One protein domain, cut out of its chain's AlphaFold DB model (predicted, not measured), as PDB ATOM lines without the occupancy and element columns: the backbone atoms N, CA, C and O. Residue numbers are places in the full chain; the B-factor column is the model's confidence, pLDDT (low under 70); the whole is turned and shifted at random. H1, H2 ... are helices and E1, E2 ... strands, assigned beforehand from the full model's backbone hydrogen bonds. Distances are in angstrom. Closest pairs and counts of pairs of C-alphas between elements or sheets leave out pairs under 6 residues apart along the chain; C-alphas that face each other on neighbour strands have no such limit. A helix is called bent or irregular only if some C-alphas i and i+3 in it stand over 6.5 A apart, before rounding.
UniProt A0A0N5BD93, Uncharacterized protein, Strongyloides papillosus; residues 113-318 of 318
ATOM      1  N   PHE A 113      -5.097  11.710  -1.227       84.75
ATOM      2  CA  PHE A 113      -4.454  11.892   0.082       84.75
ATOM      3  C   PHE A 113      -2.947  11.592   0.057       84.75
ATOM      4  O   PHE A 113      -2.152  12.291   0.690       84.75
ATOM      5  N   GLY A 114      -2.534  10.564  -0.688       85.81
ATOM      6  CA  GLY A 114      -1.124  10.232  -0.878       85.81
ATOM      7  C   GLY A 114      -0.366  11.364  -1.569       85.81
ATOM      8  O   GLY A 114       0.716  11.744  -1.118       85.81
ATOM      9  N   GLU A 115      -0.961  11.941  -2.610       85.50
ATOM     10  CA  GLU A 115      -0.380  13.063  -3.345       85.50
ATOM     11  C   GLU A 115      -0.399  14.365  -2.541       85.50
ATOM     12  O   GLU A 115       0.603  15.076  -2.495       85.50
ATOM     13  N   PHE A 116      -1.474  14.627  -1.795       88.81
ATOM     14  CA  PHE A 116      -1.557  15.726  -0.839       88.81
ATOM     15  C   PHE A 116      -0.400  15.669   0.160       88.81
ATOM     16  O   PHE A 116       0.308  16.666   0.324       88.81
ATOM     17  N   LYS A 117      -0.171  14.500   0.781       88.88
ATOM     18  CA  LYS A 117       0.933  14.300   1.729       88.88
ATOM     19  C   LYS A 117       2.284  14.591   1.089       88.88
ATOM     20  O   LYS A 117       3.107  15.217   1.743       88.88
ATOM     21  N   LYS A 118       2.519  14.155  -0.153       88.38
ATOM     22  CA  LYS A 118       3.780  14.403  -0.874       88.38
ATOM     23  C   LYS A 118       3.952  15.881  -1.214       88.38
ATOM     24  O   LYS A 118       4.951  16.478  -0.825       88.38
ATOM     25  N   THR A 119       2.960  16.468  -1.877       89.44
ATOM     26  CA  THR A 119       2.991  17.845  -2.383       89.44
ATOM     27  C   THR A 119       3.093  18.872  -1.255       89.44
ATOM     28  O   THR A 119       3.813  19.859  -1.380       89.44
ATOM     29  N   HIS A 120       2.415  18.643  -0.127       89.75
ATOM     30  CA  HIS A 120       2.358  19.612   0.972       89.75
ATOM     31  C   HIS A 120       3.318  19.293   2.125       89.75
ATOM     32  O   HIS A 120       3.359  20.058   3.089       89.75
ATOM     33  N   LYS A 121       4.110  18.210   2.051       90.25
ATOM     34  CA  LYS A 121       4.949  17.737   3.170       90.25
ATOM     35  C   LYS A 121       5.806  18.849   3.773       90.25
ATOM     36  O   LYS A 121       5.772  19.076   4.979       90.25
ATOM     37  N   GLU A 122       6.574  19.542   2.937       92.75
ATOM     38  CA  GLU A 122       7.534  20.553   3.391       92.75
ATOM     39  C   GLU A 122       6.859  21.777   4.014       92.75
ATOM     40  O   GLU A 122       7.366  22.340   4.985       92.75
ATOM     41  N   ASP A 123       5.719  22.196   3.463       94.50
ATOM     42  CA  ASP A 123       4.939  23.312   3.994       94.50
ATOM     43  C   ASP A 123       4.303  22.945   5.341       94.50
ATOM     44  O   ASP A 123       4.378  23.717   6.301       94.50
ATOM     45  N   LEU A 124       3.760  21.729   5.447       94.62
ATOM     46  CA  LEU A 124       3.180  21.213   6.684       94.62
ATOM     47  C   LEU A 124       4.227  21.074   7.794       94.62
ATOM     48  O   LEU A 124       3.962  21.504   8.911       94.62
ATOM     49  N   ILE A 125       5.437  20.582   7.499       95.56
ATOM     50  CA  ILE A 125       6.543  20.506   8.477       95.56
ATOM     51  C   ILE A 125       6.903  21.891   9.041       95.56
ATOM     52  O   ILE A 125       7.274  22.013  10.207       95.56
ATOM     53  N   LYS A 126       6.799  22.954   8.233       95.81
ATOM     54  CA  LYS A 126       7.096  24.326   8.680       95.81
ATOM     55  C   LYS A 126       5.980  24.918   9.544       95.81
ATOM     56  O   LYS A 126       6.266  25.743  10.409       95.81
ATOM     57  N   LYS A 127       4.725  24.542   9.285       95.44
ATOM     58  CA  LYS A 127       3.532  25.166   9.884       95.44
ATOM     59  C   LYS A 127       2.951  24.400  11.071       95.44
ATOM     60  O   LYS A 127       2.366  25.034  11.944       95.44
ATOM     61  N   SER A 128       3.099  23.080  11.098       97.69
ATOM     62  CA  SER A 128       2.514  22.201  12.109       97.69
ATOM     63  C   SER A 128       3.591  21.603  13.004       97.69
ATOM     64  O   SER A 128       4.539  20.974  12.525       97.69
ATOM     65  N   LYS A 129       3.439  21.779  14.322       97.19
ATOM     66  CA  LYS A 129       4.380  21.202  15.292       97.19
ATOM     67  C   LYS A 129       4.202  19.689  15.353       97.19
ATOM     68  O   LYS A 129       5.201  18.979  15.375       97.19
ATOM     69  N   ALA A 130       2.958  19.215  15.293       97.62
ATOM     70  CA  ALA A 130       2.631  17.798  15.192       97.62
ATOM     71  C   ALA A 130       3.278  17.129  13.967       97.62
ATOM     72  O   ALA A 130       3.975  16.126  14.106       97.62
ATOM     73  N   ILE A 131       3.125  17.694  12.762       97.75
ATOM     74  CA  ILE A 131       3.722  17.109  11.546       97.75
ATOM     75  C   ILE A 131       5.251  17.128  11.609       97.75
ATOM     76  O   ILE A 131       5.897  16.164  11.191       97.75
ATOM     77  N   LYS A 132       5.842  18.197  12.154       97.12
ATOM     78  CA  LYS A 132       7.289  18.273  12.375       97.12
ATOM     79  C   LYS A 132       7.774  17.156  13.305       97.12
ATOM     80  O   LYS A 132       8.700  16.440  12.936       97.12
ATOM     81  N   LEU A 133       7.109  16.976  14.446       96.62
ATOM     82  CA  LEU A 133       7.368  15.908  15.412       96.62
ATOM     83  C   LEU A 133       7.321  14.521  14.745       96.62
ATOM     84  O   LEU A 133       8.269  13.747  14.843       96.62
ATOM     85  N   ILE A 134       6.251  14.231  14.000       97.25
ATOM     86  CA  ILE A 134       6.069  12.954  13.289       97.25
ATOM     87  C   ILE A 134       7.171  12.731  12.241       97.25
ATOM     88  O   ILE A 134       7.619  11.602  12.023       97.25
ATOM     89  N   ASN A 135       7.621  13.788  11.558       96.00
ATOM     90  CA  ASN A 135       8.721  13.676  10.601       96.00
ATOM     91  C   ASN A 135      10.059  13.389  11.305       96.00
ATOM     92  O   ASN A 135      10.815  12.550  10.827       96.00
ATOM     93  N   GLU A 136      10.331  14.030  12.444       96.00
ATOM     94  CA  GLU A 136      11.523  13.768  13.263       96.00
ATOM     95  C   GLU A 136      11.553  12.318  13.783       96.00
ATOM     96  O   GLU A 136      12.575  11.640  13.648       96.00
ATOM     97  N   MET A 137      10.419  11.803  14.273       96.56
ATOM     98  CA  MET A 137      10.261  10.391  14.658       96.56
ATOM     99  C   MET A 137      10.541   9.438  13.483       96.56
ATOM    100  O   MET A 137      11.300   8.478  13.616       96.56
ATOM    101  N   ASN A 138       9.985   9.726  12.300       95.38
ATOM    102  CA  ASN A 138      10.209   8.917  11.098       95.38
ATOM    103  C   ASN A 138      11.680   8.909  10.667       95.38
ATOM    104  O   ASN A 138      12.226   7.854  10.338       95.38
ATOM    105  N   GLU A 139      12.348  10.065  10.674       94.81
ATOM    106  CA  GLU A 139      13.777  10.143  10.363       94.81
ATOM    107  C   GLU A 139      14.618   9.308  11.327       94.81
ATOM    108  O   GLU A 139      15.592   8.675  10.911       94.81
ATOM    109  N   LYS A 140      14.230   9.280  12.604       94.56
ATOM    110  CA  LYS A 140      14.875   8.465  13.632       94.56
ATOM    111  C   LYS A 140      14.676   6.969  13.382       94.56
ATOM    112  O   LYS A 140      15.653   6.226  13.443       94.56
ATOM    113  N   CYS A 141      13.470   6.535  13.001       95.44
ATOM    114  CA  CYS A 141      13.234   5.155  12.564       95.44
ATOM    115  C   CYS A 141      14.127   4.776  11.369       95.44
ATOM    116  O   CYS A 141      14.775   3.733  11.392       95.44
ATOM    117  N   VAL A 142      14.196   5.628  10.336       94.38
ATOM    118  CA  VAL A 142      14.982   5.368   9.112       94.38
ATOM    119  C   VAL A 142      16.478   5.246   9.409       94.38
ATOM    120  O   VAL A 142      17.139   4.372   8.851       94.38
ATOM    121  N   LYS A 143      17.003   6.095  10.299       93.19
ATOM    122  CA  LYS A 143      18.415   6.091  10.720       93.19
ATOM    123  C   LYS A 143      18.746   4.996  11.741       93.19
ATOM    124  O   LYS A 143      19.906   4.863  12.104       93.19
ATOM    125  N   SER A 144      17.758   4.234  12.214       89.88
ATOM    126  CA  SER A 144      17.973   3.169  13.192       89.88
ATOM    127  C   SER A 144      18.842   2.049  12.621       89.88
ATOM    128  O   SER A 144      18.560   1.526  11.536       89.88
ATOM    129  N   ASP A 145      19.843   1.628  13.395       88.31
ATOM    130  CA  ASP A 145      20.703   0.477  13.090       88.31
ATOM    131  C   ASP A 145      19.984  -0.872  13.308       88.31
ATOM    132  O   ASP A 145      20.471  -1.925  12.900       88.31
ATOM    133  N   LEU A 146      18.792  -0.859  13.919       89.75
ATOM    134  CA  LEU A 146      17.961  -2.045  14.137       89.75
ATOM    135  C   LEU A 146      17.147  -2.377  12.876       89.75
ATOM    136  O   LEU A 146      15.947  -2.110  12.811       89.75
ATOM    137  N   GLU A 147      17.792  -2.966  11.867       85.31
ATOM    138  CA  GLU A 147      17.194  -3.211  10.542       85.31
ATOM    139  C   GLU A 147      15.850  -3.963  10.604       85.31
ATOM    140  O   GLU A 147      14.876  -3.536   9.988       85.31
ATOM    141  N   HIS A 148      15.751  -5.016  11.425       87.69
ATOM    142  CA  HIS A 148      14.505  -5.774  11.604       87.69
ATOM    143  C   HIS A 148      13.393  -4.990  12.324       87.69
ATOM    144  O   HIS A 148      12.218  -5.291  12.130       87.69
ATOM    145  N   PHE A 149      13.742  -3.981  13.128       91.75
ATOM    146  CA  PHE A 149      12.782  -3.137  13.852       91.75
ATOM    147  C   PHE A 149      12.360  -1.900  13.046       91.75
ATOM    148  O   PHE A 149      11.314  -1.311  13.306       91.75
ATOM    149  N   ARG A 150      13.155  -1.503  12.044       94.00
ATOM    150  CA  ARG A 150      12.949  -0.278  11.259       94.00
ATOM    151  C   ARG A 150      11.546  -0.184  10.663       94.00
ATOM    152  O   ARG A 150      10.901   0.849  10.810       94.00
ATOM    153  N   ASN A 151      11.075  -1.248  10.013       93.69
ATOM    154  CA  ASN A 151       9.764  -1.241   9.360       93.69
ATOM    155  C   ASN A 151       8.625  -1.114  10.374       93.69
ATOM    156  O   ASN A 151       7.718  -0.320  10.160       93.69
ATOM    157  N   PHE A 152       8.724  -1.827  11.498       95.31
ATOM    158  CA  PHE A 152       7.763  -1.724  12.594       95.31
ATOM    159  C   PHE A 152       7.733  -0.306  13.181       95.31
ATOM    160  O   PHE A 152       6.670   0.283  13.309       95.31
ATOM    161  N   CYS A 153       8.899   0.299  13.429       96.62
ATOM    162  CA  CYS A 153       8.995   1.687  13.883       96.62
ATOM    163  C   CYS A 153       8.308   2.666  12.919       96.62
ATOM    164  O   CYS A 153       7.509   3.499  13.342       96.62
ATOM    165  N   ILE A 154       8.595   2.556  11.615       96.12
ATOM    166  CA  ILE A 154       7.983   3.412  10.587       96.12
ATOM    167  C   ILE A 154       6.464   3.224  10.563       96.12
ATOM    168  O   ILE A 154       5.728   4.201  10.424       96.12
ATOM    169  N   GLU A 155       5.990   1.987  10.697       95.19
ATOM    170  CA  GLU A 155       4.565   1.675  10.734       95.19
ATOM    171  C   GLU A 155       3.883   2.314  11.950       95.19
ATOM    172  O   GLU A 155       2.883   3.013  11.783       95.19
ATOM    173  N   GLU A 156       4.455   2.171  13.147       96.19
ATOM    174  CA  GLU A 156       3.903   2.752  14.377       96.19
ATOM    175  C   GLU A 156       3.902   4.286  14.341       96.19
ATOM    176  O   GLU A 156       2.886   4.912  14.646       96.19
ATOM    177  N   VAL A 157       4.977   4.916  13.854       96.62
ATOM    178  CA  VAL A 157       5.015   6.377  13.655       96.62
ATOM    179  C   VAL A 157       4.005   6.824  12.592       96.62
ATOM    180  O   VAL A 157       3.365   7.868  12.737       96.62
ATOM    181  N   THR A 158       3.820   6.043  11.525       94.25
ATOM    182  CA  THR A 158       2.816   6.336  10.489       94.25
ATOM    183  C   THR A 158       1.404   6.262  11.059       94.25
ATOM    184  O   THR A 158       0.588   7.153  10.792       94.25
ATOM    185  N   LYS A 159       1.112   5.243  11.875       94.50
ATOM    186  CA  LYS A 159      -0.185   5.104  12.539       94.50
ATOM    187  C   LYS A 159      -0.439   6.265  13.492       94.50
ATOM    188  O   LYS A 159      -1.440   6.968  13.333       94.50
ATOM    189  N   PHE A 160       0.520   6.525  14.379       96.44
ATOM    190  CA  PHE A 160       0.503   7.639  15.324       96.44
ATOM    191  C   PHE A 160       0.286   8.983  14.626       96.44
ATOM    192  O   PHE A 160      -0.497   9.806  15.090       96.44
ATOM    193  N   GLY A 161       0.929   9.205  13.478       95.88
ATOM    194  CA  GLY A 161       0.835  10.448  12.717       95.88
ATOM    195  C   GLY A 161      -0.378  10.584  11.794       95.88
ATOM    196  O   GLY A 161      -0.580  11.653  11.215       95.88
ATOM    197  N   THR A 162      -1.186   9.531  11.625       94.25
ATOM    198  CA  THR A 162      -2.299   9.518  10.659       94.25
ATOM    199  C   THR A 162      -3.289  10.644  10.931       94.25
ATOM    200  O   THR A 162      -3.661  11.361  10.003       94.25
ATOM    201  N   TYR A 163      -3.651  10.861  12.197       95.56
ATOM    202  CA  TYR A 163      -4.585  11.915  12.573       95.56
ATOM    203  C   TYR A 163      -4.106  13.311  12.149       95.56
ATOM    204  O   TYR A 163      -4.863  14.027  11.497       95.56
ATOM    205  N   ALA A 164      -2.838  13.667  12.392       96.44
ATOM    206  CA  ALA A 164      -2.293  14.962  11.977       96.44
ATOM    207  C   ALA A 164      -2.430  15.212  10.465       96.44
ATOM    208  O   ALA A 164      -2.891  16.275  10.038       96.44
ATOM    209  N   PHE A 165      -2.057  14.229   9.638       94.62
ATOM    210  CA  PHE A 165      -2.154  14.368   8.182       94.62
ATOM    211  C   PHE A 165      -3.605  14.414   7.699       94.62
ATOM    212  O   PHE A 165      -3.922  15.224   6.825       94.62
ATOM    213  N   VAL A 166      -4.482  13.584   8.271       92.38
ATOM    214  CA  VAL A 166      -5.918  13.573   7.956       92.38
ATOM    215  C   VAL A 166      -6.544  14.925   8.290       92.38
ATOM    216  O   VAL A 166      -7.209  15.501   7.436       92.38
ATOM    217  N   SER A 167      -6.262  15.500   9.459       94.12
ATOM    218  CA  SER A 167      -6.777  16.821   9.840       94.12
ATOM    219  C   SER A 167      -6.412  17.915   8.844       94.12
ATOM    220  O   SER A 167      -7.271  18.686   8.411       94.12
ATOM    221  N   HIS A 168      -5.146  17.968   8.423       94.19
ATOM    222  CA  HIS A 168      -4.698  18.932   7.419       94.19
ATOM    223  C   HIS A 168      -5.333  18.704   6.049       94.19
ATOM    224  O   HIS A 168      -5.688  19.670   5.371       94.19
ATOM    225  N   TYR A 169      -5.498  17.446   5.653       90.81
ATOM    226  CA  TYR A 169      -6.141  17.088   4.398       90.81
ATOM    227  C   TYR A 169      -7.619  17.494   4.383       90.81
ATOM    228  O   TYR A 169      -8.059  18.203   3.481       90.81
ATOM    229  N   ILE A 170      -8.372  17.153   5.429       87.56
ATOM    230  CA  ILE A 170      -9.781  17.535   5.568       87.56
ATOM    231  C   ILE A 170      -9.921  19.057   5.604       87.56
ATOM    232  O   ILE A 170     -10.781  19.616   4.922       87.56
ATOM    233  N   LYS A 171      -9.050  19.755   6.343       90.56
ATOM    234  CA  LYS A 171      -9.035  21.222   6.369       90.56
ATOM    235  C   LYS A 171      -8.769  21.819   4.985       90.56
ATOM    236  O   LYS A 171      -9.381  22.823   4.628       90.56
ATOM    237  N   HIS A 172      -7.878  21.208   4.204       87.56
ATOM    238  CA  HIS A 172      -7.609  21.619   2.828       87.56
ATOM    239  C   HIS A 172      -8.857  21.469   1.949       87.56
ATOM    240  O   HIS A 172      -9.240  22.430   1.280       87.56
ATOM    241  N   LEU A 173      -9.536  20.320   2.007       81.56
ATOM    242  CA  LEU A 173     -10.755  20.069   1.233       81.56
ATOM    243  C   LEU A 173     -11.892  21.018   1.621       81.56
ATOM    244  O   LEU A 173     -12.436  21.718   0.773       81.56
ATOM    245  N   THR A 174     -12.186  21.122   2.915       80.25
ATOM    246  CA  THR A 174     -13.275  21.960   3.453       80.25
ATOM    247  C   THR A 174     -13.007  23.464   3.353       80.25
ATOM    248  O   THR A 174     -13.915  24.274   3.521       80.25
ATOM    249  N   SER A 175     -11.777  23.886   3.040       83.25
ATOM    250  CA  SER A 175     -11.491  25.290   2.706       83.25
ATOM    251  C   SER A 175     -11.967  25.684   1.302       83.25
ATOM    252  O   SER A 175     -12.091  26.870   0.996       83.25
ATOM    253  N   ASN A 176     -12.255  24.703   0.441       78.00
ATOM    254  CA  ASN A 176     -12.753  24.932  -0.907       78.00
ATOM    255  C   ASN A 176     -14.279  25.106  -0.889       78.00
ATOM    256  O   ASN A 176     -15.027  24.182  -0.586       78.00
ATOM    257  N   GLN A 177     -14.764  26.284  -1.287       68.94
ATOM    258  CA  GLN A 177     -16.200  26.578  -1.326       68.94
ATOM    259  C   GLN A 177     -16.993  25.601  -2.211       68.94
ATOM    260  O   GLN A 177     -18.107  25.230  -1.851       68.94
ATOM    261  N   LYS A 178     -16.422  25.149  -3.339       66.62
ATOM    262  CA  LYS A 178     -17.075  24.155  -4.213       66.62
ATOM    263  C   LYS A 178     -17.260  22.818  -3.503       66.62
ATOM    264  O   LYS A 178     -18.272  22.154  -3.693       66.62
ATOM    265  N   PHE A 179     -16.292  22.452  -2.670       70.38
ATOM    266  CA  PHE A 179     -16.334  21.227  -1.891       70.38
ATOM    267  C   PHE A 179     -17.446  21.284  -0.835       70.38
ATOM    268  O   PHE A 179     -18.291  20.397  -0.785       70.38
ATOM    269  N   ASN A 180     -17.522  22.379  -0.070       69.19
ATOM    270  CA  ASN A 180     -18.594  22.570   0.915       69.19
ATOM    271  C   ASN A 180     -19.981  22.597   0.267       69.19
ATOM    272  O   ASN A 180     -20.916  22.009   0.797       69.19
ATOM    273  N   LEU A 181     -20.111  23.232  -0.900       65.56
ATOM    274  CA  LEU A 181     -21.361  23.209  -1.656       65.56
ATOM    275  C   LEU A 181     -21.743  21.780  -2.073       65.56
ATOM    276  O   LEU A 181     -22.908  21.411  -1.982       65.56
ATOM    277  N   SER A 182     -20.763  20.968  -2.477       67.50
ATOM    278  CA  SER A 182     -20.991  19.567  -2.853       67.50
ATOM    279  C   SER A 182     -21.459  18.720  -1.666       67.50
ATOM    280  O   SER A 182     -22.346  17.889  -1.836       67.50
ATOM    281  N   LEU A 183     -20.939  18.970  -0.457       70.00
ATOM    282  CA  LEU A 183     -21.432  18.327   0.768       70.00
ATOM    283  C   LEU A 183     -22.906  18.664   1.029       70.00
ATOM    284  O   LEU A 183     -23.694  17.754   1.262       70.00
ATOM    285  N   VAL A 184     -23.284  19.945   0.942       71.50
ATOM    286  CA  VAL A 184     -24.680  20.386   1.140       71.50
ATOM    287  C   VAL A 184     -25.610  19.719   0.127       71.50
ATOM    288  O   VAL A 184     -26.648  19.185   0.502       71.50
ATOM    289  N   ILE A 185     -25.209  19.676  -1.147       66.75
ATOM    290  CA  ILE A 185     -25.992  19.021  -2.204       66.75
ATOM    291  C   ILE A 185     -26.184  17.533  -1.905       66.75
ATOM    292  O   ILE A 185     -27.288  17.021  -2.061       66.75
ATOM    293  N   LEU A 186     -25.138  16.831  -1.461       68.00
ATOM    294  CA  LEU A 186     -25.260  15.417  -1.106       68.00
ATOM    295  C   LEU A 186     -26.230  15.183   0.056       68.00
ATOM    296  O   LEU A 186     -26.977  14.207   0.015       68.00
ATOM    297  N   GLN A 187     -26.239  16.062   1.063       72.94
ATOM    298  CA  GLN A 187     -27.198  15.978   2.173       72.94
ATOM    299  C   GLN A 187     -28.626  16.148   1.665       72.94
ATOM    300  O   GLN A 187     -29.472  15.299   1.930       72.94
ATOM    301  N   GLU A 188     -28.871  17.188   0.867       71.88
ATOM    302  CA  GLU A 188     -30.193  17.440   0.290       71.88
ATOM    303  C   GLU A 188     -30.653  16.276  -0.597       71.88
ATOM    304  O   GLU A 188     -31.803  15.847  -0.515       71.88
ATOM    305  N   MET A 189     -29.758  15.717  -1.417       69.19
ATOM    306  CA  MET A 189     -30.068  14.554  -2.250       69.19
ATOM    307  C   MET A 189     -30.441  13.336  -1.405       69.19
ATOM    308  O   MET A 189     -31.441  12.679  -1.698       69.19
ATOM    309  N   ALA A 190     -29.665  13.036  -0.361       71.94
ATOM    310  CA  ALA A 190     -29.957  11.929   0.541       71.94
ATOM    311  C   ALA A 190     -31.311  12.122   1.244       71.94
ATOM    312  O   ALA A 190     -32.114  11.188   1.278       71.94
ATOM    313  N   ASP A 191     -31.610  13.334   1.718       75.75
ATOM    314  CA  ASP A 191     -32.888  13.661   2.359       75.75
ATOM    315  C   ASP A 191     -34.073  13.498   1.399       75.75
ATOM    316  O   ASP A 191     -35.099  12.915   1.765       75.75
ATOM    317  N   ILE A 192     -33.942  13.973   0.155       75.56
ATOM    318  CA  ILE A 192     -34.966  13.802  -0.885       75.56
ATOM    319  C   ILE A 192     -35.219  12.312  -1.127       75.56
ATOM    320  O   ILE A 192     -36.366  11.871  -1.080       75.56
ATOM    321  N   ILE A 193     -34.159  11.524  -1.322       72.50
ATOM    322  CA  ILE A 193     -34.261  10.081  -1.583       72.50
ATOM    323  C   ILE A 193     -34.945   9.360  -0.418       72.50
ATOM    324  O   ILE A 193     -35.870   8.575  -0.635       72.50
ATOM    325  N   ILE A 194     -34.529   9.643   0.819       77.50
ATOM    326  CA  ILE A 194     -35.122   9.056   2.027       77.50
ATOM    327  C   ILE A 194     -36.616   9.392   2.104       77.50
ATOM    328  O   ILE A 194     -37.435   8.513   2.381       77.50
ATOM    329  N   ASN A 195     -36.994  10.642   1.834       78.50
ATOM    330  CA  ASN A 195     -38.383  11.084   1.916       78.50
ATOM    331  C   ASN A 195     -39.270  10.497   0.814       78.50
ATOM    332  O   ASN A 195     -40.399  10.099   1.103       78.50
ATOM    333  N   GLU A 196     -38.778  10.393  -0.418       74.38
ATOM    334  CA  GLU A 196     -39.515   9.724  -1.497       74.38
ATOM    335  C   GLU A 196     -39.687   8.232  -1.209       74.38
ATOM    336  O   GLU A 196     -40.780   7.683  -1.354       74.38
ATOM    337  N   TYR A 197     -38.653   7.577  -0.681       74.44
ATOM    338  CA  TYR A 197     -38.753   6.173  -0.311       74.44
ATOM    339  C   TYR A 197     -39.759   5.942   0.832       74.44
ATOM    340  O   TYR A 197     -40.522   4.976   0.804       74.44
ATOM    341  N   LYS A 198     -39.857   6.861   1.806       80.44
ATOM    342  CA  LYS A 198     -40.921   6.816   2.830       80.44
ATOM    343  C   LYS A 198     -42.321   6.860   2.214       80.44
ATOM    344  O   LYS A 198     -43.219   6.210   2.747       80.44
ATOM    345  N   LYS A 199     -42.533   7.612   1.127       78.00
ATOM    346  CA  LYS A 199     -43.829   7.641   0.424       78.00
ATOM    347  C   LYS A 199     -44.115   6.298  -0.239       78.00
ATOM    348  O   LYS A 199     -45.172   5.729   0.015       78.00
ATOM    349  N   LEU A 200     -43.139   5.741  -0.961       75.06
ATOM    350  CA  LEU A 200     -43.260   4.420  -1.590       75.06
ATOM    351  C   LEU A 200     -43.624   3.323  -0.579       75.06
ATOM    352  O   LEU A 200     -44.511   2.511  -0.831       75.06
ATOM    353  N   VAL A 201     -42.986   3.325   0.597       78.00
ATOM    354  CA  VAL A 201     -43.297   2.378   1.682       78.00
ATOM    355  C   VAL A 201     -44.732   2.539   2.192       78.00
ATOM    356  O   VAL A 201     -45.378   1.547   2.520       78.00
ATOM    357  N   LYS A 202     -45.257   3.767   2.266       83.31
ATOM    358  CA  LYS A 202     -46.645   4.007   2.698       83.31
ATOM    359  C   LYS A 202     -47.652   3.525   1.654       83.31
ATOM    360  O   LYS A 202     -48.666   2.929   2.021       83.31
ATOM    361  N   GLU A 203     -47.361   3.778   0.383       82.50
ATOM    362  CA  GLU A 203     -48.273   3.561  -0.744       82.50
ATOM    363  C   GLU A 203     -48.286   2.120  -1.263       82.50
ATOM    364  O   GLU A 203     -49.277   1.708  -1.857       82.50
ATOM    365  N   THR A 204     -47.228   1.336  -1.037       79.81
ATOM    366  CA  THR A 204     -47.167  -0.045  -1.536       79.81
ATOM    367  C   THR A 204     -48.177  -0.967  -0.844       79.81
ATOM    368  O   THR A 204     -48.287  -0.988   0.383       79.81
ATOM    369  N   ASP A 205     -48.876  -1.789  -1.626       85.44
ATOM    370  CA  ASP A 205     -49.748  -2.860  -1.120       85.44
ATOM    371  C   ASP A 205     -48.969  -4.150  -0.800       85.44
ATOM    372  O   ASP A 205     -49.512  -5.089  -0.219       85.44
ATOM    373  N   SER A 206     -47.683  -4.209  -1.162       79.00
ATOM    374  CA  SER A 206     -46.827  -5.390  -0.990       79.00
ATOM    375  C   SER A 206     -46.351  -5.599   0.452       79.00
ATOM    376  O   SER A 206     -45.737  -6.623   0.747       79.00
ATOM    377  N   LEU A 207     -46.596  -4.635   1.344       76.75
ATOM    378  CA  LEU A 207     -46.175  -4.668   2.744       76.75
ATOM    379  C   LEU A 207     -47.386  -4.567   3.671       76.75
ATOM    380  O   LEU A 207     -48.272  -3.739   3.462       76.75
ATOM    381  N   ASP A 208     -47.389  -5.363   4.737       89.12
ATOM    382  CA  ASP A 208     -48.348  -5.200   5.826       89.12
ATOM    383  C   ASP A 208     -48.046  -3.934   6.654       89.12
ATOM    384  O   ASP A 208     -46.926  -3.417   6.657       89.12
ATOM    385  N   GLU A 209     -49.042  -3.441   7.391       92.38
ATOM    386  CA  GLU A 209     -48.929  -2.199   8.171       92.38
ATOM    387  C   GLU A 209     -47.791  -2.214   9.199       92.38
ATOM    388  O   GLU A 209     -47.120  -1.200   9.398       92.38
ATOM    389  N   PHE A 210     -47.519  -3.360   9.828       89.19
ATOM    390  CA  PHE A 210     -46.429  -3.458  10.796       89.19
ATOM    391  C   PHE A 210     -45.066  -3.332  10.103       89.19
ATOM    392  O   PHE A 210     -44.190  -2.593  10.569       89.19
ATOM    393  N   SER A 211     -44.906  -3.985   8.951       81.00
ATOM    394  CA  SER A 211     -43.722  -3.824   8.104       81.00
ATOM    395  C   SER A 211     -43.542  -2.373   7.653       81.00
ATOM    396  O   SER A 211     -42.434  -1.845   7.750       81.00
ATOM    397  N   LYS A 212     -44.613  -1.691   7.220       84.56
ATOM    398  CA  LYS A 212     -44.557  -0.274   6.807       84.56
ATOM    399  C   LYS A 212     -44.054   0.636   7.926       84.56
ATOM    400  O   LYS A 212     -43.136   1.422   7.694       84.56
ATOM    401  N   ILE A 213     -44.610   0.499   9.133       90.56
ATOM    402  CA  ILE A 213     -44.177   1.262  10.316       90.56
ATOM    403  C   ILE A 213     -42.688   1.019  10.581       90.56
ATOM    404  O   ILE A 213     -41.920   1.972  10.678       90.56
ATOM    405  N   THR A 214     -42.268  -0.248  10.593       84.25
ATOM    406  CA  THR A 214     -40.870  -0.628  10.850       84.25
ATOM    407  C   THR A 214     -39.913  -0.018   9.818       84.25
ATOM    408  O   THR A 214     -38.856   0.502  10.172       84.25
ATOM    409  N   TYR A 215     -40.268  -0.048   8.530       78.56
ATOM    410  CA  TYR A 215     -39.444   0.555   7.478       78.56
ATOM    411  C   TYR A 215     -39.352   2.077   7.604       78.56
ATOM    412  O   TYR A 215     -38.270   2.631   7.407       78.56
ATOM    413  N   ILE A 216     -40.455   2.749   7.941       85.81
ATOM    414  CA  ILE A 216     -40.468   4.199   8.163       85.81
ATOM    415  C   ILE A 216     -39.585   4.565   9.358       85.81
ATOM    416  O   ILE A 216     -38.753   5.455   9.220       85.81
ATOM    417  N   GLU A 217     -39.678   3.840  10.475       85.88
ATOM    418  CA  GLU A 217     -38.815   4.058  11.645       85.88
ATOM    419  C   GLU A 217     -37.329   3.882  11.306       85.88
ATOM    420  O   GLU A 217     -36.485   4.659  11.754       85.88
ATOM    421  N   ILE A 218     -36.987   2.892  10.471       77.81
ATOM    422  CA  ILE A 218     -35.614   2.718   9.980       77.81
ATOM    423  C   ILE A 218     -35.186   3.932   9.152       77.81
ATOM    424  O   ILE A 218     -34.104   4.460   9.393       77.81
ATOM    425  N   LEU A 219     -36.022   4.387   8.219       79.62
ATOM    426  CA  LEU A 219     -35.738   5.543   7.363       79.62
ATOM    427  C   LEU A 219     -35.619   6.854   8.149       79.62
ATOM    428  O   LEU A 219     -34.806   7.700   7.796       79.62
ATOM    429  N   ASP A 220     -36.425   7.031   9.195       84.69
ATOM    430  CA  ASP A 220     -36.337   8.167  10.119       84.69
ATOM    431  C   ASP A 220     -35.061   8.116  10.969       84.69
ATOM    432  O   ASP A 220     -34.565   9.157  11.390       84.69
ATOM    433  N   SER A 221     -34.507   6.919  11.195       77.12
ATOM    434  CA  SER A 221     -33.261   6.730  11.949       77.12
ATOM    435  C   SER A 221     -31.980   6.919  11.130       77.12
ATOM    436  O   SER A 221     -30.894   6.866  11.703       77.12
ATOM    437  N   ILE A 222     -32.076   7.105   9.807       73.62
ATOM    438  CA  ILE A 222     -30.900   7.334   8.962       73.62
ATOM    439  C   ILE A 222     -30.393   8.757   9.206       73.62
ATOM    440  O   ILE A 222     -31.028   9.734   8.813       73.62
ATOM    441  N   GLU A 223     -29.222   8.871   9.827       69.00
ATOM    442  CA  GLU A 223     -28.520  10.141   9.992       69.00
ATOM    443  C   GLU A 223     -27.513  10.349   8.853       69.00
ATOM    444  O   GLU A 223     -26.620   9.525   8.629       69.00
ATOM    445  N   ASN A 224     -27.614  11.492   8.167       65.00
ATOM    446  CA  ASN A 224     -26.591  11.966   7.236       65.00
ATOM    447  C   ASN A 224     -25.391  12.508   8.024       65.00
ATOM    448  O   ASN A 224     -25.233  13.714   8.229       65.00
ATOM    449  N   ASP A 225     -24.536  11.603   8.496       63.09
ATOM    450  CA  ASP A 225     -23.359  11.929   9.298       63.09
ATOM    451  C   ASP A 225     -22.213  12.438   8.419       63.09
ATOM    452  O   ASP A 225     -21.199  11.776   8.218       63.09
ATOM    453  N   ILE A 226     -22.378  13.641   7.875       63.00
ATOM    454  CA  ILE A 226     -21.320  14.377   7.167       63.00
ATOM    455  C   ILE A 226     -20.519  15.259   8.150       63.00
ATOM    456  O   ILE A 226     -19.392  15.662   7.878       63.00
ATOM    457  N   GLY A 227     -21.052  15.513   9.350       58.75
ATOM    458  CA  GLY A 227     -20.443  16.393  10.356       58.75
ATOM    459  C   GLY A 227     -19.148  15.870  10.994       58.75
ATOM    460  O   GLY A 227     -18.424  16.636  11.632       58.75
ATOM    461  N   HIS A 228     -18.793  14.592  10.808       64.69
ATOM    462  CA  HIS A 228     -17.557  14.024  11.366       64.69
ATOM    463  C   HIS A 228     -16.275  14.721  10.872       64.69
ATOM    464  O   HIS A 228     -15.237  14.639  11.534       64.69
ATOM    465  N   PHE A 229     -16.342  15.443   9.752       71.31
ATOM    466  CA  PHE A 229     -15.217  16.189   9.194       71.31
ATOM    467  C   PHE A 229     -14.883  17.474   9.945       71.31
ATOM    468  O   PHE A 229     -13.711  17.840   9.999       71.31
ATOM    469  N   GLU A 230     -15.862  18.145  10.556       71.88
ATOM    470  CA  GLU A 230     -15.630  19.436  11.221       71.88
ATOM    471  C   GLU A 230     -14.685  19.285  12.415       71.88
ATOM    472  O   GLU A 230     -13.713  20.028  12.546       71.88
ATOM    473  N   ASN A 231     -14.908  18.244  13.221       82.00
ATOM    474  CA  ASN A 231     -14.060  17.926  14.370       82.00
ATOM    475  C   ASN A 231     -12.654  17.479  13.962       82.00
ATOM    476  O   ASN A 231     -11.695  17.741  14.682       82.00
ATOM    477  N   LEU A 232     -12.522  16.804  12.817       87.38
ATOM    478  CA  LEU A 232     -11.222  16.379  12.303       87.38
ATOM    479  C   LEU A 232     -10.462  17.534  11.643       87.38
ATOM    480  O   LEU A 232      -9.236  17.540  11.678       87.38
ATOM    481  N   ALA A 233     -11.159  18.523  11.079       89.19
ATOM    482  CA  ALA A 233     -10.566  19.720  10.483       89.19
ATOM    483  C   ALA A 233     -10.034  20.726  11.524       89.19
ATOM    484  O   ALA A 233      -9.415  21.731  11.147       89.19
ATOM    485  N   ASP A 234     -10.277  20.492  12.818       92.62
ATOM    486  CA  ASP A 234      -9.782  21.331  13.906       92.62
ATOM    487  C   ASP A 234      -8.276  21.115  14.136       92.62
ATOM    488  O   ASP A 234      -7.829  20.302  14.949       92.62
ATOM    489  N   ILE A 235      -7.475  21.897  13.407       95.62
ATOM    490  CA  ILE A 235      -6.012  21.900  13.520       95.62
ATOM    491  C   ILE A 235      -5.556  22.273  14.936       95.62
ATOM    492  O   ILE A 235      -4.553  21.743  15.400       95.62
ATOM    493  N   GLN A 236      -6.269  23.154  15.645       95.94
ATOM    494  CA  GLN A 236      -5.854  23.563  16.991       95.94
ATOM    495  C   GLN A 236      -6.029  22.420  17.987       95.94
ATOM    496  O   GLN A 236      -5.137  22.170  18.799       95.94
ATOM    497  N   PHE A 237      -7.149  21.701  17.899       95.19
ATOM    498  CA  PHE A 237      -7.381  20.505  18.700       95.19
ATOM    499  C   PHE A 237      -6.374  19.398  18.362       95.19
ATOM    500  O   PHE A 237      -5.800  18.796  19.268       95.19
ATOM    501  N   MET A 238      -6.092  19.178  17.074       96.31
ATOM    502  CA  MET A 238      -5.064  18.235  16.626       96.31
ATOM    503  C   MET A 238      -3.685  18.556  17.220       96.31
ATOM    504  O   MET A 238      -3.088  17.698  17.871       96.31
ATOM    505  N   GLU A 239      -3.211  19.798  17.088       97.75
ATOM    506  CA  GLU A 239      -1.925  20.236  17.651       97.75
ATOM    507  C   GLU A 239      -1.884  20.066  19.173       97.75
ATOM    508  O   GLU A 239      -0.867  19.655  19.736       97.75
ATOM    509  N   LYS A 240      -3.006  20.340  19.850       96.25
ATOM    510  CA  LYS A 240      -3.131  20.131  21.293       96.25
ATOM    511  C   LYS A 240      -2.955  18.660  21.665       96.25
ATOM    512  O   LYS A 240      -2.212  18.387  22.603       96.25
ATOM    513  N   CYS A 241      -3.562  17.722  20.938       96.44
ATOM    514  CA  CYS A 241      -3.371  16.297  21.209       96.44
ATOM    515  C   CYS A 241      -1.890  15.896  21.102       96.44
ATOM    516  O   CYS A 241      -1.340  15.323  22.044       96.44
ATOM    517  N   TYR A 242      -1.199  16.254  20.017       97.44
ATOM    518  CA  TYR A 242       0.221  15.903  19.866       97.44
ATOM    519  C   TYR A 242       1.148  16.647  20.835       97.44
ATOM    520  O   TYR A 242       2.237  16.158  21.116       97.44
ATOM    521  N   SER A 243       0.720  17.781  21.404       96.19
ATOM    522  CA  SER A 243       1.495  18.482  22.440       96.19
ATOM    523  C   SER A 243       1.677  17.675  23.730       96.19
ATOM    524  O   SER A 243       2.579  17.985  24.503       96.19
ATOM    525  N   TYR A 244       0.859  16.638  23.945       95.56
ATOM    526  CA  TYR A 244       0.995  15.708  25.067       95.56
ATOM    527  C   TYR A 244       1.980  14.565  24.797       95.56
ATOM    528  O   TYR A 244       2.229  13.774  25.695       95.56
ATOM    529  N   SER A 245       2.550  14.437  23.593       93.00
ATOM    530  CA  SER A 245       3.543  13.384  23.352       93.00
ATOM    531  C   SER A 245       4.811  13.636  24.176       93.00
ATOM    532  O   SER A 245       5.307  14.765  24.190       93.00
ATOM    533  N   ASN A 246       5.382  12.589  24.767       88.56
ATOM    534  CA  ASN A 246       6.610  12.677  25.562       88.56
ATOM    535  C   ASN A 246       7.912  12.506  24.746       88.56
ATOM    536  O   ASN A 246       8.985  12.327  25.306       88.56
ATOM    537  N   PHE A 247       7.845  12.586  23.416       89.56
ATOM    538  CA  PHE A 247       9.002  12.307  22.572       89.56
ATOM    539  C   PHE A 247      10.134  13.325  22.717       89.56
ATOM    540  O   PHE A 247       9.946  14.541  22.603       89.56
ATOM    541  N   SER A 248      11.345  12.790  22.817       85.94
ATOM    542  CA  SER A 248      12.600  13.516  22.764       85.94
ATOM    543  C   SER A 248      13.526  12.944  21.683       85.94
ATOM    544  O   SER A 248      13.669  11.737  21.456       85.94
ATOM    545  N   MET A 249      14.257  13.840  21.016       82.44
ATOM    546  CA  MET A 249      15.261  13.446  20.022       82.44
ATOM    547  C   MET A 249      16.389  12.595  20.619       82.44
ATOM    548  O   MET A 249      17.006  11.832  19.878       82.44
ATOM    549  N   ASN A 250      16.596  12.645  21.937       86.25
ATOM    550  CA  ASN A 250      17.617  11.859  22.630       86.25
ATOM    551  C   ASN A 250      17.181  10.429  22.977       86.25
ATOM    552  O   ASN A 250      18.043   9.621  23.311       86.25
ATOM    553  N   ASP A 251      15.885  10.112  22.895       85.62
ATOM    554  CA  ASP A 251      15.376   8.788  23.280       85.62
ATOM    555  C   ASP A 251      15.946   7.709  22.357       85.62
ATOM    556  O   ASP A 251      16.375   8.006  21.239       85.62
ATOM    557  N   ASN A 252      15.966   6.443  22.754       90.69
ATOM    558  CA  ASN A 252      16.253   5.409  21.762       90.69
ATOM    559  C   ASN A 252      14.980   5.098  20.941       90.69
ATOM    560  O   ASN A 252      13.884   5.577  21.227       90.69
ATOM    561  N   VAL A 253      15.130   4.347  19.850       93.56
ATOM    562  CA  VAL A 253      14.014   4.043  18.941       93.56
ATOM    563  C   VAL A 253      12.955   3.136  19.588       93.56
ATOM    564  O   VAL A 253      11.784   3.247  19.237       93.56
ATOM    565  N   LEU A 254      13.340   2.271  20.532       93.50
ATOM    566  CA  LEU A 254      12.409   1.421  21.281       93.50
ATOM    567  C   LEU A 254      11.587   2.260  22.264       93.50
ATOM    568  O   LEU A 254      10.364   2.160  22.236       93.50
ATOM    569  N   ASP A 255      12.240   3.136  23.035       93.88
ATOM    570  CA  ASP A 255      11.576   4.032  23.997       93.88
ATOM    571  C   ASP A 255      10.537   4.918  23.290       93.88
ATOM    572  O   ASP A 255       9.404   5.044  23.737       93.88
ATOM    573  N   MET A 256      10.879   5.464  22.117       95.44
ATOM    574  CA  MET A 256       9.945   6.260  21.310       95.44
ATOM    575  C   MET A 256       8.687   5.472  20.907       95.44
ATOM    576  O   MET A 256       7.587   6.024  20.901       95.44
ATOM    577  N   VAL A 257       8.830   4.201  20.519       95.56
ATOM    578  CA  VAL A 257       7.683   3.364  20.126       95.56
ATOM    579  C   VAL A 257       6.866   2.929  21.349       95.56
ATOM    580  O   VAL A 257       5.637   2.835  21.272       95.56
ATOM    581  N   GLU A 258       7.521   2.719  22.489       95.06
ATOM    582  CA  GLU A 258       6.852   2.503  23.772       95.06
ATOM    583  C   GLU A 258       6.025   3.732  24.179       95.06
ATOM    584  O   GLU A 258       4.849   3.594  24.518       95.06
ATOM    585  N   ASP A 259       6.571   4.940  24.031       94.62
ATOM    586  CA  ASP A 259       5.853   6.194  24.275       94.62
ATOM    587  C   ASP A 259       4.639   6.362  23.346       94.62
ATOM    588  O   ASP A 259       3.565   6.767  23.793       94.62
ATOM    589  N   ILE A 260       4.758   6.004  22.061       95.44
ATOM    590  CA  ILE A 260       3.612   5.990  21.133       95.44
ATOM    591  C   ILE A 260       2.513   5.052  21.650       95.44
ATOM    592  O   ILE A 260       1.337   5.426  21.682       95.44
ATOM    593  N   SER A 261       2.894   3.853  22.091       93.31
ATOM    594  CA  SER A 261       1.958   2.843  22.605       93.31
ATOM    595  C   SER A 261       1.261   3.302  23.892       93.31
ATOM    596  O   SER A 261       0.074   3.027  24.101       93.31
ATOM    597  N   ASN A 262       1.984   4.056  24.723       93.81
ATOM    598  CA  ASN A 262       1.534   4.572  26.013       93.81
ATOM    599  C   ASN A 262       0.990   6.008  25.944       93.81
ATOM    600  O   ASN A 262       0.766   6.616  26.991       93.81
ATOM    601  N   TYR A 263       0.729   6.547  24.745       94.31
ATOM    602  CA  TYR A 263       0.359   7.952  24.538       94.31
ATOM    603  C   TYR A 263      -0.760   8.459  25.468       94.31
ATOM    604  O   TYR A 263      -0.692   9.578  25.971       94.31
ATOM    605  N   GLU A 264      -1.773   7.628  25.733       92.12
ATOM    606  CA  GLU A 264      -2.908   7.979  26.599       92.12
ATOM    607  C   GLU A 264      -2.492   8.373  28.026       92.12
ATOM    608  O   GLU A 264      -3.134   9.224  28.634       92.12
ATOM    609  N   SER A 265      -1.389   7.806  28.531       92.44
ATOM    610  CA  SER A 265      -0.865   8.070  29.878       92.44
ATOM    611  C   SER A 265      -0.236   9.457  30.032       92.44
ATOM    612  O   SER A 265      -0.049   9.926  31.153       92.44
ATOM    613  N   PHE A 266       0.068  10.131  28.920       92.50
ATOM    614  CA  PHE A 266       0.637  11.478  28.929       92.50
ATOM    615  C   PHE A 266      -0.424  12.582  28.860       92.50
ATOM    616  O   PHE A 266      -0.103  13.765  29.003       92.50
ATOM    617  N   ILE A 267      -1.692  12.225  28.636       91.88
ATOM    618  CA  ILE A 267      -2.780  13.199  28.597       91.88
ATOM    619  C   ILE A 267      -3.177  13.551  30.043       91.88
ATOM    620  O   ILE A 267      -3.430  12.644  30.830       91.88
ATOM    621  N   PRO A 268      -3.267  14.843  30.419       88.81
ATOM    622  CA  PRO A 268      -3.607  15.240  31.783       88.81
ATOM    623  C   PRO A 268      -4.957  14.687  32.261       88.81
ATOM    624  O   PRO A 268      -5.983  14.874  31.601       88.81
ATOM    625  N   ASP A 269      -4.964  14.099  33.458       78.06
ATOM    626  CA  ASP A 269      -6.183  13.658  34.137       78.06
ATOM    627  C   ASP A 269      -7.118  14.848  34.435       78.06
ATOM    628  O   ASP A 269      -6.685  15.903  34.907       78.06
ATOM    629  N   GLY A 270      -8.423  14.680  34.189       68.62
ATOM    630  CA  GLY A 270      -9.458  15.648  34.590       68.62
ATOM    631  C   GLY A 270     -10.264  16.299  33.462       68.62
ATOM    632  O   GLY A 270     -11.175  17.076  33.749       68.62
ATOM    633  N   ASN A 271      -9.998  15.972  32.192       72.69
ATOM    634  CA  ASN A 271     -10.870  16.341  31.071       72.69
ATOM    635  C   ASN A 271     -11.206  15.115  30.214       72.69
ATOM    636  O   ASN A 271     -10.544  14.841  29.213       72.69
ATOM    637  N   ASN A 272     -12.259  14.399  30.618       82.19
ATOM    638  CA  ASN A 272     -12.666  13.140  29.993       82.19
ATOM    639  C   ASN A 272     -12.916  13.273  28.480       82.19
ATOM    640  O   ASN A 272     -12.598  12.342  27.755       82.19
ATOM    641  N   ASP A 273     -13.424  14.414  27.992       86.62
ATOM    642  CA  ASP A 273     -13.666  14.624  26.553       86.62
ATOM    643  C   ASP A 273     -12.361  14.779  25.762       86.62
ATOM    644  O   ASP A 273     -12.180  14.157  24.717       86.62
ATOM    645  N   LEU A 274     -11.414  15.572  26.277       89.00
ATOM    646  CA  LEU A 274     -10.108  15.750  25.642       89.00
ATOM    647  C   LEU A 274      -9.346  14.423  25.572       89.00
ATOM    648  O   LEU A 274      -8.831  14.070  24.510       89.00
ATOM    649  N   THR A 275      -9.282  13.706  26.696       90.44
ATOM    650  CA  THR A 275      -8.583  12.422  26.787       90.44
ATOM    651  C   THR A 275      -9.224  11.385  25.877       90.44
ATOM    652  O   THR A 275      -8.505  10.750  25.105       90.44
ATOM    653  N   ASP A 276     -10.555  11.263  25.896       90.25
ATOM    654  CA  ASP A 276     -11.279  10.331  25.027       90.25
ATOM    655  C   ASP A 276     -11.014  10.638  23.551       90.25
ATOM    656  O   ASP A 276     -10.562   9.771  22.804       90.25
ATOM    657  N   ARG A 277     -11.176  11.896  23.133       91.38
ATOM    658  CA  ARG A 277     -11.011  12.293  21.730       91.38
ATOM    659  C   ARG A 277      -9.577  12.152  21.230       91.38
ATOM    660  O   ARG A 277      -9.380  11.584  20.157       91.38
ATOM    661  N   CYS A 278      -8.574  12.626  21.972       93.88
ATOM    662  CA  CYS A 278      -7.177  12.478  21.553       93.88
ATOM    663  C   CYS A 278      -6.773  10.998  21.476       93.88
ATOM    664  O   CYS A 278      -6.170  10.583  20.486       93.88
ATOM    665  N   THR A 279      -7.166  10.185  22.464       92.75
ATOM    666  CA  THR A 279      -6.905   8.735  22.461       92.75
ATOM    667  C   THR A 279      -7.596   8.061  21.279       92.75
ATOM    668  O   THR A 279      -6.978   7.295  20.540       92.75
ATOM    669  N   LYS A 280      -8.860   8.400  21.022       92.56
ATOM    670  CA  LYS A 280      -9.630   7.869  19.897       92.56
ATOM    671  C   LYS A 280      -9.002   8.186  18.548       92.56
ATOM    672  O   LYS A 280      -8.890   7.300  17.701       92.56
ATOM    673  N   TYR A 281      -8.555   9.422  18.366       93.94
ATOM    674  CA  TYR A 281      -8.023   9.888  17.091       93.94
ATOM    675  C   TYR A 281      -6.606   9.366  16.839       93.94
ATOM    676  O   TYR A 281      -6.301   8.959  15.722       93.94
ATOM    677  N   ILE A 282      -5.752   9.339  17.865       94.81
ATOM    678  CA  ILE A 282      -4.335   8.980  17.723       94.81
ATOM    679  C   ILE A 282      -4.109   7.480  17.921       94.81
ATOM    680  O   ILE A 282      -3.547   6.833  17.041       94.81
ATOM    681  N   LYS A 283      -4.558   6.913  19.048       91.69
ATOM    682  CA  LYS A 283      -4.295   5.509  19.409       91.69
ATOM    683  C   LYS A 283      -5.200   4.548  18.645       91.69
ATOM    684  O   LYS A 283      -4.722   3.575  18.075       91.69
ATOM    685  N   TYR A 284      -6.503   4.827  18.611       91.25
ATOM    686  CA  TYR A 284      -7.469   3.956  17.927       91.25
ATOM    687  C   TYR A 284      -7.671   4.301  16.453       91.25
ATOM    688  O   TYR A 284      -8.364   3.558  15.761       91.25
ATOM    689  N   GLN A 285      -7.089   5.407  15.980       91.00
ATOM    690  CA  GLN A 285      -7.194   5.874  14.598       91.00
ATOM    691  C   GLN A 285      -8.643   5.930  14.104       91.00
ATOM    692  O   GLN A 285      -8.952   5.532  12.980       91.00
ATOM    693  N   ARG A 286      -9.553   6.418  14.950       89.62
ATOM    694  CA  ARG A 286     -10.985   6.507  14.648       89.62
ATOM    695  C   ARG A 286     -11.508   7.912  14.857       89.62
ATOM    696  O   ARG A 286     -11.054   8.608  15.747       89.62
ATOM    697  N   SER A 287     -12.500   8.318  14.077       84.50
ATOM    698  CA  SER A 287     -13.247   9.560  14.274       84.50
ATOM    699  C   SER A 287     -14.170   9.470  15.496       84.50
ATOM    700  O   SER A 287     -14.310   8.419  16.125       84.50
ATOM    701  N   TYR A 288     -14.857  10.572  15.825       78.56
ATOM    702  CA  TYR A 288     -15.811  10.603  16.940       78.56
ATOM    703  C   TYR A 288     -16.915   9.545  16.770       78.56
ATOM    704  O   TYR A 288     -17.281   8.877  17.733       78.56
ATOM    705  N   ASN A 289     -17.326   9.291  15.527       74.88
ATOM    706  CA  ASN A 289     -18.347   8.307  15.167       74.88
ATOM    707  C   ASN A 289     -17.774   6.909  14.882       74.88
ATOM    708  O   ASN A 289     -18.411   6.108  14.211       74.88
ATOM    709  N   ASN A 290     -16.581   6.597  15.403       79.25
ATOM    710  CA  ASN A 290     -15.902   5.300  15.272       79.25
ATOM    711  C   ASN A 290     -15.463   4.915  13.848       79.25
ATOM    712  O   ASN A 290     -15.082   3.762  13.639       79.25
ATOM    713  N   VAL A 291     -15.450   5.863  12.908       80.56
ATOM    714  CA  VAL A 291     -14.988   5.638  11.531       80.56
ATOM    715  C   VAL A 291     -13.468   5.625  11.494       80.56
ATOM    716  O   VAL A 291     -12.843   6.546  12.008       80.56
ATOM    717  N   GLU A 292     -12.860   4.612  10.890       86.56
ATOM    718  CA  GLU A 292     -11.403   4.531  10.781       86.56
ATOM    719  C   GLU A 292     -10.844   5.697   9.948       86.56
ATOM    720  O   GLU A 292     -11.323   5.975   8.848       86.56
ATOM    721  N   LEU A 293      -9.825   6.395  10.453       87.75
ATOM    722  CA  LEU A 293      -9.276   7.591   9.804       87.75
ATOM    723  C   LEU A 293      -8.666   7.291   8.429       87.75
ATOM    724  O   LEU A 293      -8.710   8.147   7.548       87.75
ATOM    725  N   SER A 294      -8.133   6.082   8.233       80.69
ATOM    726  CA  SER A 294      -7.628   5.618   6.935       80.69
ATOM    727  C   SER A 294      -8.739   5.619   5.878       80.69
ATOM    728  O   SER A 294      -8.530   6.085   4.758       80.69
ATOM    729  N   THR A 295      -9.948   5.198   6.257       75.94
ATOM    730  CA  THR A 295     -11.095   5.122   5.351       75.94
ATOM    731  C   THR A 295     -11.583   6.501   4.922       75.94
ATOM    732  O   THR A 295     -11.944   6.680   3.768       75.94
ATOM    733  N   LEU A 296     -11.454   7.523   5.778       74.50
ATOM    734  CA  LEU A 296     -11.794   8.914   5.434       74.50
ATOM    735  C   LEU A 296     -10.912   9.508   4.328       74.50
ATOM    736  O   LEU A 296     -11.237  10.558   3.769       74.50
ATOM    737  N   THR A 297      -9.788   8.856   4.045       73.38
ATOM    738  CA  THR A 297      -8.858   9.224   2.976       73.38
ATOM    739  C   THR A 297      -8.949   8.316   1.751       73.38
ATOM    740  O   THR A 297      -8.233   8.558   0.779       73.38
ATOM    741  N   ASP A 298      -9.813   7.294   1.792       66.69
ATOM    742  CA  ASP A 298     -10.062   6.355   0.696       66.69
ATOM    743  C   ASP A 298     -11.133   6.902  -0.270       66.69
ATOM    744  O   ASP A 298     -11.979   7.719   0.092       66.69
ATOM    745  N   GLU A 299     -11.108   6.473  -1.528       56.84
ATOM    746  CA  GLU A 299     -11.921   7.019  -2.635       56.84
ATOM    747  C   GLU A 299     -13.318   6.384  -2.747       56.84
ATOM    748  O   GLU A 299     -13.987   6.484  -3.776       56.84
ATOM    749  N   ARG A 300     -13.774   5.699  -1.697       58.09
ATOM    750  CA  ARG A 300     -15.024   4.924  -1.711       58.09
ATOM    751  C   ARG A 300     -16.100   5.566  -0.828       58.09
ATOM    752  O   ARG A 300     -15.867   6.563  -0.170       58.09
ATOM    753  N   GLY A 301     -17.319   5.053  -0.860       56.94
ATOM    754  CA  GLY A 301     -18.310   5.304   0.188       56.94
ATOM    755  C   GLY A 301     -18.553   3.997   0.928       56.94
ATOM    756  O   GLY A 301     -18.393   2.926   0.335       56.94
ATOM    757  N   TYR A 302     -18.929   4.058   2.202       60.25
ATOM    758  CA  TYR A 302     -19.244   2.859   2.977       60.25
ATOM    759  C   TYR A 302     -20.512   3.052   3.809       60.25
ATOM    760  O   TYR A 302     -20.764   4.120   4.369       60.25
ATOM    761  N   HIS A 303     -21.314   1.994   3.887       51.09
ATOM    762  CA  HIS A 303     -22.481   1.927   4.756       51.09
ATOM    763  C   HIS A 303     -22.150   1.079   5.983       51.09
ATOM    764  O   HIS A 303     -21.894  -0.123   5.865       51.09
ATOM    765  N   ASP A 304     -22.193   1.699   7.162       59.25
ATOM    766  CA  ASP A 304     -21.944   1.005   8.419       59.25
ATOM    767  C   ASP A 304     -23.243   0.422   8.982       59.25
ATOM    768  O   ASP A 304     -24.024   1.076   9.673       59.25
ATOM    769  N   THR A 305     -23.478  -0.849   8.656       54.69
ATOM    770  CA  THR A 305     -24.726  -1.561   8.974       54.69
ATOM    771  C   THR A 305     -25.085  -1.557  10.473       54.69
ATOM    772  O   THR A 305     -26.254  -1.324  10.783       54.69
ATOM    773  N   PRO A 306     -24.145  -1.762  11.420       59.84
ATOM    774  CA  PRO A 306     -24.435  -1.690  12.853       59.84
ATOM    775  C   PRO A 306     -24.873  -0.307  13.348       59.84
ATOM    776  O   PRO A 306     -25.734  -0.233  14.222       59.84
ATOM    777  N   SER A 307     -24.298   0.779  12.821       56.16
ATOM    778  CA  SER A 307     -24.642   2.141  13.255       56.16
ATOM    779  C   SER A 307     -25.778   2.771  12.450       56.16
ATOM    780  O   SER A 307     -26.259   3.830  12.840       56.16
ATOM    781  N   LYS A 308     -26.236   2.118  11.368       61.97
ATOM    782  CA  LYS A 308     -27.240   2.641  10.420       61.97
ATOM    783  C   LYS A 308     -26.837   3.994   9.817       61.97
ATOM    784  O   LYS A 308     -27.693   4.808   9.479       61.97
ATOM    785  N   LYS A 309     -25.528   4.233   9.693       59.91
ATOM    786  CA  LYS A 309     -24.968   5.479   9.161       59.91
ATOM    787  C   LYS A 309     -24.441   5.284   7.750       59.91
ATOM    788  O   LYS A 309     -23.764   4.297   7.443       59.91
ATOM    789  N   PHE A 310     -24.694   6.280   6.909       58.81
ATOM    790  CA  PHE A 310     -24.006   6.425   5.635       58.81
ATOM    791  C   PHE A 310     -22.799   7.326   5.818       58.81
ATOM    792  O   PHE A 310     -22.919   8.460   6.278       58.81
ATOM    793  N   ILE A 311     -21.631   6.810   5.448       58.16
ATOM    794  CA  ILE A 311     -20.384   7.557   5.507       58.16
ATOM    795  C   ILE A 311     -19.926   7.771   4.070       58.16
ATOM    796  O   ILE A 311     -19.537   6.838   3.363       58.16
ATOM    797  N   ILE A 312     -19.985   9.024   3.635       57.38
ATOM    798  CA  ILE A 312     -19.452   9.450   2.345       57.38
ATOM    799  C   ILE A 312     -18.047   9.985   2.607       57.38
ATOM    800  O   ILE A 312     -17.907  10.991   3.298       57.38
ATOM    801  N   TYR A 313     -17.006   9.321   2.097       61.06
ATOM    802  CA  TYR A 313     -15.636   9.807   2.273       61.06
ATOM    803  C   TYR A 313     -15.396  11.057   1.422       61.06
ATOM    804  O   TYR A 313     -15.918  11.200   0.323       61.06
ATOM    805  N   LEU A 314     -14.581  11.990   1.912       54.88
ATOM    806  CA  LEU A 314     -14.370  13.283   1.244       54.88
ATOM    807  C   LEU A 314     -13.716  13.144  -0.129       54.88
ATOM    808  O   LEU A 314     -13.952  13.948  -1.022       54.88
ATOM    809  N   SER A 315     -12.898  12.113  -0.306       50.25
ATOM    810  CA  SER A 315     -12.275  11.755  -1.581       50.25
ATOM    811  C   SER A 315     -13.274  11.250  -2.625       50.25
ATOM    812  O   SER A 315     -12.886  11.085  -3.775       50.25
ATOM    813  N   PHE A 316     -14.532  11.023  -2.252       48.06
ATOM    814  CA  PHE A 316     -15.620  10.690  -3.169       48.06
ATOM    815  C   PHE A 316     -16.218  11.929  -3.860       48.06
ATOM    816  O   PHE A 316     -16.855  11.816  -4.898       48.06
ATOM    817  N   LEU A 317     -15.995  13.121  -3.300       45.41
ATOM    818  CA  LEU A 317     -16.510  14.406  -3.795       45.41
ATOM    819  C   LEU A 317     -15.582  15.099  -4.810       45.41
ATOM    820  O   LEU A 317     -15.607  16.326  -4.937       45.41
ATOM    821  N   LYS A 318     -14.718  14.323  -5.467       46.78
ATOM    822  CA  LYS A 318     -13.713  14.809  -6.422       46.78
ATOM    823  C   LYS A 318     -14.310  15.302  -7.730       46.78
ATOM    824  O   LYS A 318     -15.239  14.640  -8.237       46.78
TER     825      LYS A 318
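This is residues 113 to 318 of the 318 residues of an uncharacterized protein of Strongyloides papillosus (UniProt A0A0N5BD93). A body of packed helices has a long helical hairpin, H4 and H5, reaching away from it as an arm that makes much of the length. In the body the bent helix H3 runs through the middle, with H1, H2, H6, H7 and H8 packed on it and H9 and H10 together at one side; the small strand hairpin E1 and E2 lies between this body and H5. The printed part has 206 residues, with ten named helices followed by two named antiparallel strands, and is mostly helix. The whole is loose, with a radius of gyration of the C-alphas of 21.1 A and spans of 72 by 35 by 35 A.

E1, residues 301 to 304, and E2, residues 309 to 312, form an antiparallel hairpin; within hydrogen-bond range are N 302 and O 311, 3.1 A, and N 311 and O 302, 3.0 A. Both strands are apart from H4, residues 177 to 203, and H5, residues 209 to 220. H4, with residues 194 to 202 alone, touches H5 in a helical hairpin; the closest C-alphas are those of Val 201 and Lys 212, 5.9 A. By its hydrogen bonds H3, residues 147 to 174, was assigned as one helix, but it is bent, with C-alphas 160 and 163 7.2 A apart; its arms H3a, residues 147 to 160, and H3b, residues 163 to 174, stand at a steep tilt of 44 degrees. H2, residues 129 to 142, forms a helical hairpin with H3a; their closest C-alphas are those of Cys 141 and Arg 150, 5.6 A. H8, residues 253 to 261, touches H3a, closest at the C-alphas of Val 257 and Cys 153, 6.6 A. H7, residues 235 to 242, and H6, residues 228 to 232, touch H3b; the closest C-alphas of H3b and H7 are those of Ser 167 and Ile 235, 6.3 A, and the closest of H3b and H6 are those of Ser 167 and Leu 232, 5.1 A. H1, residues 113 to 127, only just touches H3b, with 3 pairs of C-alphas within 8 A, the closest Phe 113 and Tyr 169, 7.0 A. H9, residues 263 to 266, touches H10, residues 272 to 282, closest at the C-alphas of Glu 264 and Thr 279, 5.8 A. Every O i to N i+4 pair is within hydrogen-bond range in H2, H3b, H4, H5, H7, H8 and H10, against 9 of 11 in H1, 8 of 10 in H3a and 0 of 1 in H6, which has 1 of 2 O i to N i+3 pairs; H9 is too short.

H1 begins at C-alpha 113 (-4.454, 11.892, 0.082). H4, 39.5 A long, ends at C-alpha 203 (-48.273, 3.561, -0.744). H1 and H3a are irregular: C-alphas 119 and 122 are 7.8 A apart, and 148 and 151 6.9 A.

The two C-alphas farthest apart are those of Asp 205 and Asn 250, 72.9 A. The printed part has no cut, and the link from H10 to E1 is long. Confidence is low at 36 residues, among them 298 to 318.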